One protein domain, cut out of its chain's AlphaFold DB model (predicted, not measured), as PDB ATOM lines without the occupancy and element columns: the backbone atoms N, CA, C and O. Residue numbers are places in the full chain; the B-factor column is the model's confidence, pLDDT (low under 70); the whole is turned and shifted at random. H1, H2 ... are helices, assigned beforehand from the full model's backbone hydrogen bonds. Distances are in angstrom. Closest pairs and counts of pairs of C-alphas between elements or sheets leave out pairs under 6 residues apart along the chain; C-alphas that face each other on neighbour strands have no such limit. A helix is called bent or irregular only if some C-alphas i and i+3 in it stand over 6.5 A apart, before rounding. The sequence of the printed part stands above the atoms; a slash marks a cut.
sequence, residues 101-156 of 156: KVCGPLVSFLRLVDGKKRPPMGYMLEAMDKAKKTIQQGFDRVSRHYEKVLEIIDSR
ATOM      1  N   LYS A 101       1.250 -41.925 -12.580       94.69
ATOM      2  CA  LYS A 101       0.098 -41.005 -12.504       94.69
ATOM      3  C   LYS A 101      -0.627 -40.831 -13.844       94.69
ATOM      4  O   LYS A 101      -1.842 -40.678 -13.852       94.69
ATOM      5  N   VAL A 102       0.090 -40.894 -14.968       93.62
ATOM      6  CA  VAL A 102      -0.509 -40.821 -16.315       93.62
ATOM      7  C   VAL A 102      -0.971 -42.181 -16.816       93.62
ATOM      8  O   VAL A 102      -2.096 -42.330 -17.284       93.62
ATOM      9  N   CYS A 103      -0.102 -43.187 -16.749       92.94
ATOM     10  CA  CYS A 103      -0.377 -44.483 -17.351       92.94
ATOM     11  C   CYS A 103      -1.407 -45.289 -16.555       92.94
ATOM     12  O   CYS A 103      -2.127 -46.077 -17.156       92.94
ATOM     13  N   GLY A 104      -1.509 -45.096 -15.236       93.25
ATOM     14  CA  GLY A 104      -2.464 -45.815 -14.388       93.25
ATOM     15  C   GLY A 104      -3.917 -45.640 -14.845       93.25
ATOM     16  O   GLY A 104      -4.566 -46.640 -15.156       93.25
ATOM     17  N   PRO A 105      -4.424 -44.398 -14.959       94.25
ATOM     18  CA  PRO A 105      -5.772 -44.139 -15.466       94.25
ATOM     19  C   PRO A 105      -6.015 -44.688 -16.877       94.25
ATOM     20  O   PRO A 105      -7.064 -45.277 -17.128       94.25
ATOM     21  N   LEU A 106      -5.030 -44.577 -17.775       92.38
ATOM     22  CA  LEU A 106      -5.129 -45.095 -19.146       92.38
ATOM     23  C   LEU A 106      -5.187 -46.626 -19.194       92.38
ATOM     24  O   LEU A 106      -5.977 -47.195 -19.941       92.38
ATOM     25  N   VAL A 107      -4.393 -47.316 -18.374       90.50
ATOM     26  CA  VAL A 107      -4.450 -48.782 -18.259       90.50
ATOM     27  C   VAL A 107      -5.802 -49.228 -17.704       90.50
ATOM     28  O   VAL A 107      -6.349 -50.223 -18.177       90.50
ATOM     29  N   SER A 108      -6.358 -48.503 -16.730       89.62
ATOM     30  CA  SER A 108      -7.697 -48.779 -16.196       89.62
ATOM     31  C   SER A 108      -8.789 -48.586 -17.249       89.62
ATOM     32  O   SER A 108      -9.658 -49.446 -17.370       89.62
ATOM     33  N   PHE A 109      -8.711 -47.511 -18.043       90.62
ATOM     34  CA  PHE A 109      -9.594 -47.285 -19.191       90.62
ATOM     35  C   PHE A 109      -9.527 -48.449 -20.189       90.62
ATOM     36  O   PHE A 109     -10.552 -49.054 -20.488       90.62
ATOM     37  N   LEU A 110      -8.321 -48.827 -20.632       87.62
ATOM     38  CA  LEU A 110      -8.136 -49.915 -21.599       87.62
ATOM     39  C   LEU A 110      -8.703 -51.242 -21.086       87.62
ATOM     40  O   LEU A 110      -9.435 -51.912 -21.803       87.62
ATOM     41  N   ARG A 111      -8.446 -51.600 -19.821       85.19
ATOM     42  CA  ARG A 111      -9.001 -52.829 -19.223       85.19
ATOM     43  C   ARG A 111     -10.527 -52.845 -19.205       85.19
ATOM     44  O   ARG A 111     -11.129 -53.899 -19.382       85.19
ATOM     45  N   LEU A 112     -11.135 -51.695 -18.946       85.50
ATOM     46  CA  LEU A 112     -12.580 -51.539 -18.874       85.50
ATOM     47  C   LEU A 112     -13.230 -51.616 -20.265       85.50
ATOM     48  O   LEU A 112     -14.300 -52.207 -20.403       85.50
ATOM     49  N   VAL A 113     -12.563 -51.085 -21.293       83.50
ATOM     50  CA  VAL A 113     -13.000 -51.188 -22.694       83.50
ATOM     51  C   VAL A 113     -12.800 -52.604 -23.243       83.50
ATOM     52  O   VAL A 113     -13.720 -53.148 -23.848       83.50
ATOM     53  N   ASP A 114     -11.659 -53.239 -22.960       80.88
ATOM     54  CA  ASP A 114     -11.340 -54.607 -23.401       80.88
ATOM     55  C   ASP A 114     -12.240 -55.671 -22.747       80.88
ATOM     56  O   ASP A 114     -12.459 -56.745 -23.309       80.88
ATOM     57  N   GLY A 115     -12.758 -55.398 -21.545       76.94
ATOM     58  CA  GLY A 115     -13.620 -56.317 -20.800       76.94
ATOM     59  C   GLY A 115     -15.041 -56.451 -21.358       76.94
ATOM     60  O   GLY A 115     -15.732 -57.413 -21.024       76.94
ATOM     61  N   LYS A 116     -15.492 -55.521 -22.212       71.50
ATOM     62  CA  LYS A 116     -16.823 -55.561 -22.836       71.50
ATOM     63  C   LYS A 116     -16.709 -55.918 -24.315       71.50
ATOM     64  O   LYS A 116     -15.959 -55.302 -25.067       71.50
ATOM     65  N   LYS A 117     -17.520 -56.873 -24.776       66.50
ATOM     66  CA  LYS A 117     -17.637 -57.196 -26.204       66.50
ATOM     67  C   LYS A 117     -18.387 -56.041 -26.893       66.50
ATOM     68  O   LYS A 117     -19.609 -56.020 -26.874       66.50
ATOM     69  N   ARG A 118     -17.645 -55.072 -27.451       70.06
ATOM     70  CA  ARG A 118     -18.139 -53.822 -28.083       70.06
ATOM     71  C   ARG A 118     -18.910 -52.901 -27.116       70.06
ATOM     72  O   ARG A 118     -20.139 -52.896 -27.117       70.06
ATOM     73  N   PRO A 119     -18.212 -52.108 -26.286       78.94
ATOM     74  CA  PRO A 119     -18.881 -51.134 -25.435       78.94
ATOM     75  C   PRO A 119     -19.604 -50.055 -26.268       78.94
ATOM     76  O   PRO A 119     -19.099 -49.674 -27.325       78.94
ATOM     77  N   PRO A 120     -20.741 -49.515 -25.792       84.94
ATOM     78  CA  PRO A 120     -21.371 -48.344 -26.401       84.94
ATOM     79  C   PRO A 120     -20.423 -47.135 -26.422       84.94
ATOM     80  O   PRO A 120     -19.676 -46.924 -25.465       84.94
ATOM     81  N   MET A 121     -20.489 -46.299 -27.463       86.00
ATOM     82  CA  MET A 121     -19.596 -45.137 -27.620       86.00
ATOM     83  C   MET A 121     -19.653 -44.173 -26.421       86.00
ATOM     84  O   MET A 121     -18.615 -43.742 -25.923       86.00
ATOM     85  N   GLY A 122     -20.851 -43.903 -25.886       86.50
ATOM     86  CA  GLY A 122     -21.022 -43.041 -24.706       86.50
ATOM     87  C   GLY A 122     -20.277 -43.551 -23.465       86.50
ATOM     88  O   GLY A 122     -19.697 -42.763 -22.725       86.50
ATOM     89  N   TYR A 123     -20.193 -44.873 -23.292       86.50
ATOM     90  CA  TYR A 123     -19.446 -45.489 -22.195       86.50
ATOM     91  C   TYR A 123     -17.928 -45.313 -22.354       86.50
ATOM     92  O   TYR A 123     -17.220 -45.107 -21.370       86.50
ATOM     93  N   MET A 124     -17.417 -45.381 -23.589       87.25
ATOM     94  CA  MET A 124     -15.997 -45.131 -23.862       87.25
ATOM     95  C   MET A 124     -15.625 -43.674 -23.569       87.25
ATOM     96  O   MET A 124     -14.606 -43.430 -22.926       87.25
ATOM     97  N   LEU A 125     -16.464 -42.722 -23.991       89.06
ATOM     98  CA  LEU A 125     -16.251 -41.296 -23.735       89.06
ATOM     99  C   LEU A 125     -16.234 -40.993 -22.235       89.06
ATOM    100  O   LEU A 125     -15.290 -40.376 -21.749       89.06
ATOM    101  N   GLU A 126     -17.210 -41.504 -21.481       91.00
ATOM    102  CA  GLU A 126     -17.269 -41.323 -20.027       91.00
ATOM    103  C   GLU A 126     -16.031 -41.906 -19.322       91.00
ATOM    104  O   GLU A 126     -15.425 -41.269 -18.453       91.00
ATOM    105  N   ALA A 127     -15.615 -43.114 -19.712       91.44
ATOM    106  CA  ALA A 127     -14.444 -43.760 -19.135       91.44
ATOM    107  C   ALA A 127     -13.144 -43.004 -19.457       91.44
ATOM    108  O   ALA A 127     -12.263 -42.905 -18.596       91.44
ATOM    109  N   MET A 128     -13.026 -42.448 -20.667       93.88
ATOM    110  CA  MET A 128     -11.894 -41.611 -21.059       93.88
ATOM    111  C   MET A 128     -11.871 -40.302 -20.263       93.88
ATOM    112  O   MET A 128     -10.839 -39.941 -19.699       93.88
ATOM    113  N   ASP A 129     -13.012 -39.628 -20.129       93.94
ATOM    114  CA  ASP A 129     -13.144 -38.407 -19.331       93.94
ATOM    115  C   ASP A 129     -12.747 -38.632 -17.871       93.94
ATOM    116  O   ASP A 129     -12.015 -37.836 -17.273       93.94
ATOM    117  N   LYS A 130     -13.161 -39.764 -17.297       94.56
ATOM    118  CA  LYS A 130     -12.728 -40.176 -15.960       94.56
ATOM    119  C   LYS A 130     -11.213 -40.374 -15.892       94.56
ATOM    120  O   LYS A 130     -10.589 -39.951 -14.913       94.56
ATOM    121  N   ALA A 131     -10.605 -40.984 -16.911       95.25
ATOM    122  CA  ALA A 131      -9.159 -41.167 -16.961       95.25
ATOM    123  C   ALA A 131      -8.427 -39.816 -16.996       95.25
ATOM    124  O   ALA A 131      -7.538 -39.593 -16.172       95.25
ATOM    125  N   LYS A 132      -8.857 -38.881 -17.852       94.94
ATOM    126  CA  LYS A 132      -8.302 -37.520 -17.934       94.94
ATOM    127  C   LYS A 132      -8.416 -36.774 -16.603       94.94
ATOM    128  O   LYS A 132      -7.413 -36.264 -16.108       94.94
ATOM    129  N   LYS A 133      -9.595 -36.781 -15.968       95.44
ATOM    130  CA  LYS A 133      -9.811 -36.167 -14.641       95.44
ATOM    131  C   LYS A 133      -8.883 -36.759 -13.579       95.44
ATOM    132  O   LYS A 133      -8.318 -36.020 -12.774       95.44
ATOM    133  N   THR A 134      -8.671 -38.075 -13.602       96.00
ATOM    134  CA  THR A 134      -7.749 -38.747 -12.672       96.00
ATOM    135  C   THR A 134      -6.298 -38.315 -12.908       96.00
ATOM    136  O   THR A 134      -5.564 -38.088 -11.948       96.00
ATOM    137  N   ILE A 135      -5.881 -38.139 -14.169       95.00
ATOM    138  CA  ILE A 135      -4.551 -37.606 -14.504       95.00
ATOM    139  C   ILE A 135      -4.393 -36.189 -13.944       95.00
ATOM    140  O   ILE A 135      -3.416 -35.920 -13.249       95.00
ATOM    141  N   GLN A 136      -5.360 -35.302 -14.197       95.31
ATOM    142  CA  GLN A 136      -5.342 -33.920 -13.701       95.31
ATOM    143  C   GLN A 136      -5.211 -33.867 -12.174       95.31
ATOM    144  O   GLN A 136      -4.353 -33.162 -11.644       95.31
ATOM    145  N   GLN A 137      -6.024 -34.656 -11.465       95.00
ATOM    146  CA  GLN A 137      -5.968 -34.781 -10.005       95.00
ATOM    147  C   GLN A 137      -4.614 -35.305  -9.522       95.00
ATOM    148  O   GLN A 137      -4.083 -34.807  -8.537       95.00
ATOM    149  N   GLY A 138      -4.015 -36.263 -10.235       92.31
ATOM    150  CA  GLY A 138      -2.690 -36.788  -9.910       92.31
ATOM    151  C   GLY A 138      -1.584 -35.727  -9.935       92.31
ATOM    152  O   GLY A 138      -0.553 -35.917  -9.293       92.31
ATOM    153  N   PHE A 139      -1.777 -34.617 -10.641       92.69
ATOM    154  CA  PHE A 139      -0.851 -33.484 -10.702       92.69
ATOM    155  C   PHE A 139      -1.397 -32.235 -10.001       92.69
ATOM    156  O   PHE A 139      -1.046 -31.121 -10.388       92.69
ATOM    157  N   ASP A 140      -2.277 -32.413  -9.016       93.06
ATOM    158  CA  ASP A 140      -2.846 -31.327  -8.209       93.06
ATOM    159  C   ASP A 140      -3.524 -30.238  -9.062       93.06
ATOM    160  O   ASP A 140      -3.573 -29.070  -8.688       93.06
ATOM    161  N   ARG A 141      -4.037 -30.617 -10.243       90.75
ATOM    162  CA  ARG A 141      -4.644 -29.719 -11.245       90.75
ATOM    163  C   ARG A 141      -3.720 -28.595 -11.738       90.75
ATOM    164  O   ARG A 141      -4.181 -27.594 -12.273       90.75
ATOM    165  N   VAL A 142      -2.406 -28.786 -11.639       91.62
ATOM    166  CA  VAL A 142      -1.409 -27.859 -12.181       91.62
ATOM    167  C   VAL A 142      -1.186 -28.142 -13.677       91.62
ATOM    168  O   VAL A 142      -0.405 -29.027 -14.041       91.62
ATOM    169  N   SER A 143      -1.856 -27.377 -14.550       87.69
ATOM    170  CA  SER A 143      -1.961 -27.618 -16.009       87.69
ATOM    171  C   SER A 143      -0.642 -27.938 -16.711       87.69
ATOM    172  O   SER A 143      -0.552 -28.951 -17.409       87.69
ATOM    173  N   ARG A 144       0.428 -27.178 -16.430       89.81
ATOM    174  CA  ARG A 144       1.772 -27.369 -17.022       89.81
ATOM    175  C   ARG A 144       2.335 -28.796 -16.907       89.81
ATOM    176  O   ARG A 144       3.297 -29.135 -17.595       89.81
ATOM    177  N   HIS A 145       1.805 -29.624 -16.004       86.25
ATOM    178  CA  HIS A 145       2.275 -30.989 -15.773       86.25
ATOM    179  C   HIS A 145       1.520 -32.071 -16.560       86.25
ATOM    180  O   HIS A 145       2.079 -33.156 -16.736       86.25
ATOM    181  N   TYR A 146       0.311 -31.797 -17.061       90.12
ATOM    182  CA  TYR A 146      -0.513 -32.788 -17.768       90.12
ATOM    183  C   TYR A 146      -1.113 -32.305 -19.088       90.12
ATOM    184  O   TYR A 146      -1.578 -33.141 -19.850       90.12
ATOM    185  N   GLU A 147      -1.114 -31.009 -19.386       91.88
ATOM    186  CA  GLU A 147      -1.771 -30.445 -20.575       91.88
ATOM    187  C   GLU A 147      -1.302 -31.117 -21.868       91.88
ATOM    188  O   GLU A 147      -2.098 -31.751 -22.552       91.88
ATOM    189  N   LYS A 148       0.017 -31.180 -22.084       89.94
ATOM    190  CA  LYS A 148       0.619 -31.917 -23.212       89.94
ATOM    191  C   LYS A 148       0.233 -33.397 -23.265       89.94
ATOM    192  O   LYS A 148       0.268 -34.013 -24.321       89.94
ATOM    193  N   VAL A 149      -0.053 -34.017 -22.118       90.06
ATOM    194  CA  VAL A 149      -0.503 -35.417 -22.075       90.06
ATOM    195  C   VAL A 149      -1.945 -35.515 -22.565       90.06
ATOM    196  O   VAL A 149      -2.248 -36.436 -23.317       90.06
ATOM    197  N   LEU A 150      -2.811 -34.583 -22.160       92.00
ATOM    198  CA  LEU A 150      -4.200 -34.535 -22.609       92.00
ATOM    199  C   LEU A 150      -4.292 -34.211 -24.103       92.00
ATOM    200  O   LEU A 150      -4.996 -34.919 -24.805       92.00
ATOM    201  N   GLU A 151      -3.495 -33.264 -24.606       92.12
ATOM    202  CA  GLU A 151      -3.396 -32.969 -26.046       92.12
ATOM    203  C   GLU A 151      -3.056 -34.221 -26.869       92.12
ATOM    204  O   GLU A 151      -3.686 -34.502 -27.885       92.12
ATOM    205  N   ILE A 152      -2.090 -35.026 -26.406       88.94
ATOM    206  CA  ILE A 152      -1.724 -36.282 -27.075       88.94
ATOM    207  C   ILE A 152      -2.880 -37.288 -27.039       88.94
ATOM    208  O   ILE A 152      -3.076 -38.008 -28.018       88.94
ATOM    209  N   ILE A 153      -3.614 -37.364 -25.924       87.81
ATOM    210  CA  ILE A 153      -4.784 -38.243 -25.794       87.81
ATOM    211  C   ILE A 153      -5.891 -37.801 -26.754       87.81
ATOM    212  O   ILE A 153      -6.484 -38.657 -27.391       87.81
ATOM    213  N   ASP A 154      -6.135 -36.497 -26.878       88.69
ATOM    214  CA  ASP A 154      -7.205 -35.936 -27.713       88.69
ATOM    215  C   ASP A 154      -6.887 -35.974 -29.208       88.69
ATOM    216  O   ASP A 154      -7.789 -36.030 -30.038       88.69
ATOM    217  N   SER A 155      -5.601 -35.986 -29.562       86.62
ATOM    218  CA  SER A 155      -5.137 -36.108 -30.949       86.62
ATOM    219  C   SER A 155      -5.214 -37.527 -31.540       86.62
ATOM    220  O   SER A 155      -4.802 -37.723 -32.684       86.62
ATOM    221  N   ARG A 156      -5.657 -38.528 -30.768       67.88
ATOM    222  CA  ARG A 156      -5.673 -39.949 -31.150       67.88
ATOM    223  C   ARG A 156      -7.060 -40.554 -31.050       67.88
ATOM    224  O   ARG A 156      -7.343 -41.407 -31.917       67.88
TER     225      ARG A 156
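This is residues 101 to 156 of the 156 residues of an uncharacterized protein of Capsicum annuum (UniProt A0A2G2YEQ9). You are looking at a helical hairpin, H1 and H2 side by side and running opposite ways, with a short third helix, H3, folded back alongside it near Val 102 of H1 and Lys 132 of H2. H3 runs nearly parallel to the lines of both, at 14 degrees to H1 and 12 degrees to H2, but is only loosely packed, and residues 114 to 122, at the turn of the hairpin, stick out. The 56 printed residues hold three named helices, in the order H1, H2, H3, and no named strand; the class is all helix. The whole is compact, with a radius of gyration of the C-alphas of 11.7 A, and elongated, spanning 37 by 19 by 14 A.

Find C-alpha 101 at (0.098, -41.005, -12.504); from there H1, residues 101 to 114, runs 20.8 A to C-alpha 114 at (-11.340, -54.607, -23.401). H1 is neither bent nor irregular, but only just: C-alphas 102 and 105 are 6.3 A apart. Next comes H2, residues 121 to 138, 25.9 A long. Last is H3, residues 147 to 154, 10.5 A long, ending at C-alpha 154 at (-7.205, -35.936, -27.713).

Begin with the hairpin: H1 and H2 touch, at a shallow tilt of 17 degrees, opposite ways, and their closest C-alphas, of Pro 105 and Ala 131, are 4.7 A apart. H3 is close to H2 but not clearly touching; their closest C-alphas, of Lys 132 and Leu 150, are 6.9 A apart, at a shallow tilt of 12 degrees, opposite ways. H3 is also close to H1 but not clearly touching, with the closest C-alphas, of Val 102 and Val 149, 7.9 A apart. In H2 and H3 every O i to N i+4 pair is within hydrogen-bond range; in H1 8 of 10 are.

Look for the two C-alphas farthest apart at Lys 117 and Arg 144, 36.8 A. The printed part has no cut, and both links are short. Its mean pLDDT is 88.6; residues 117 and 156 are under 70.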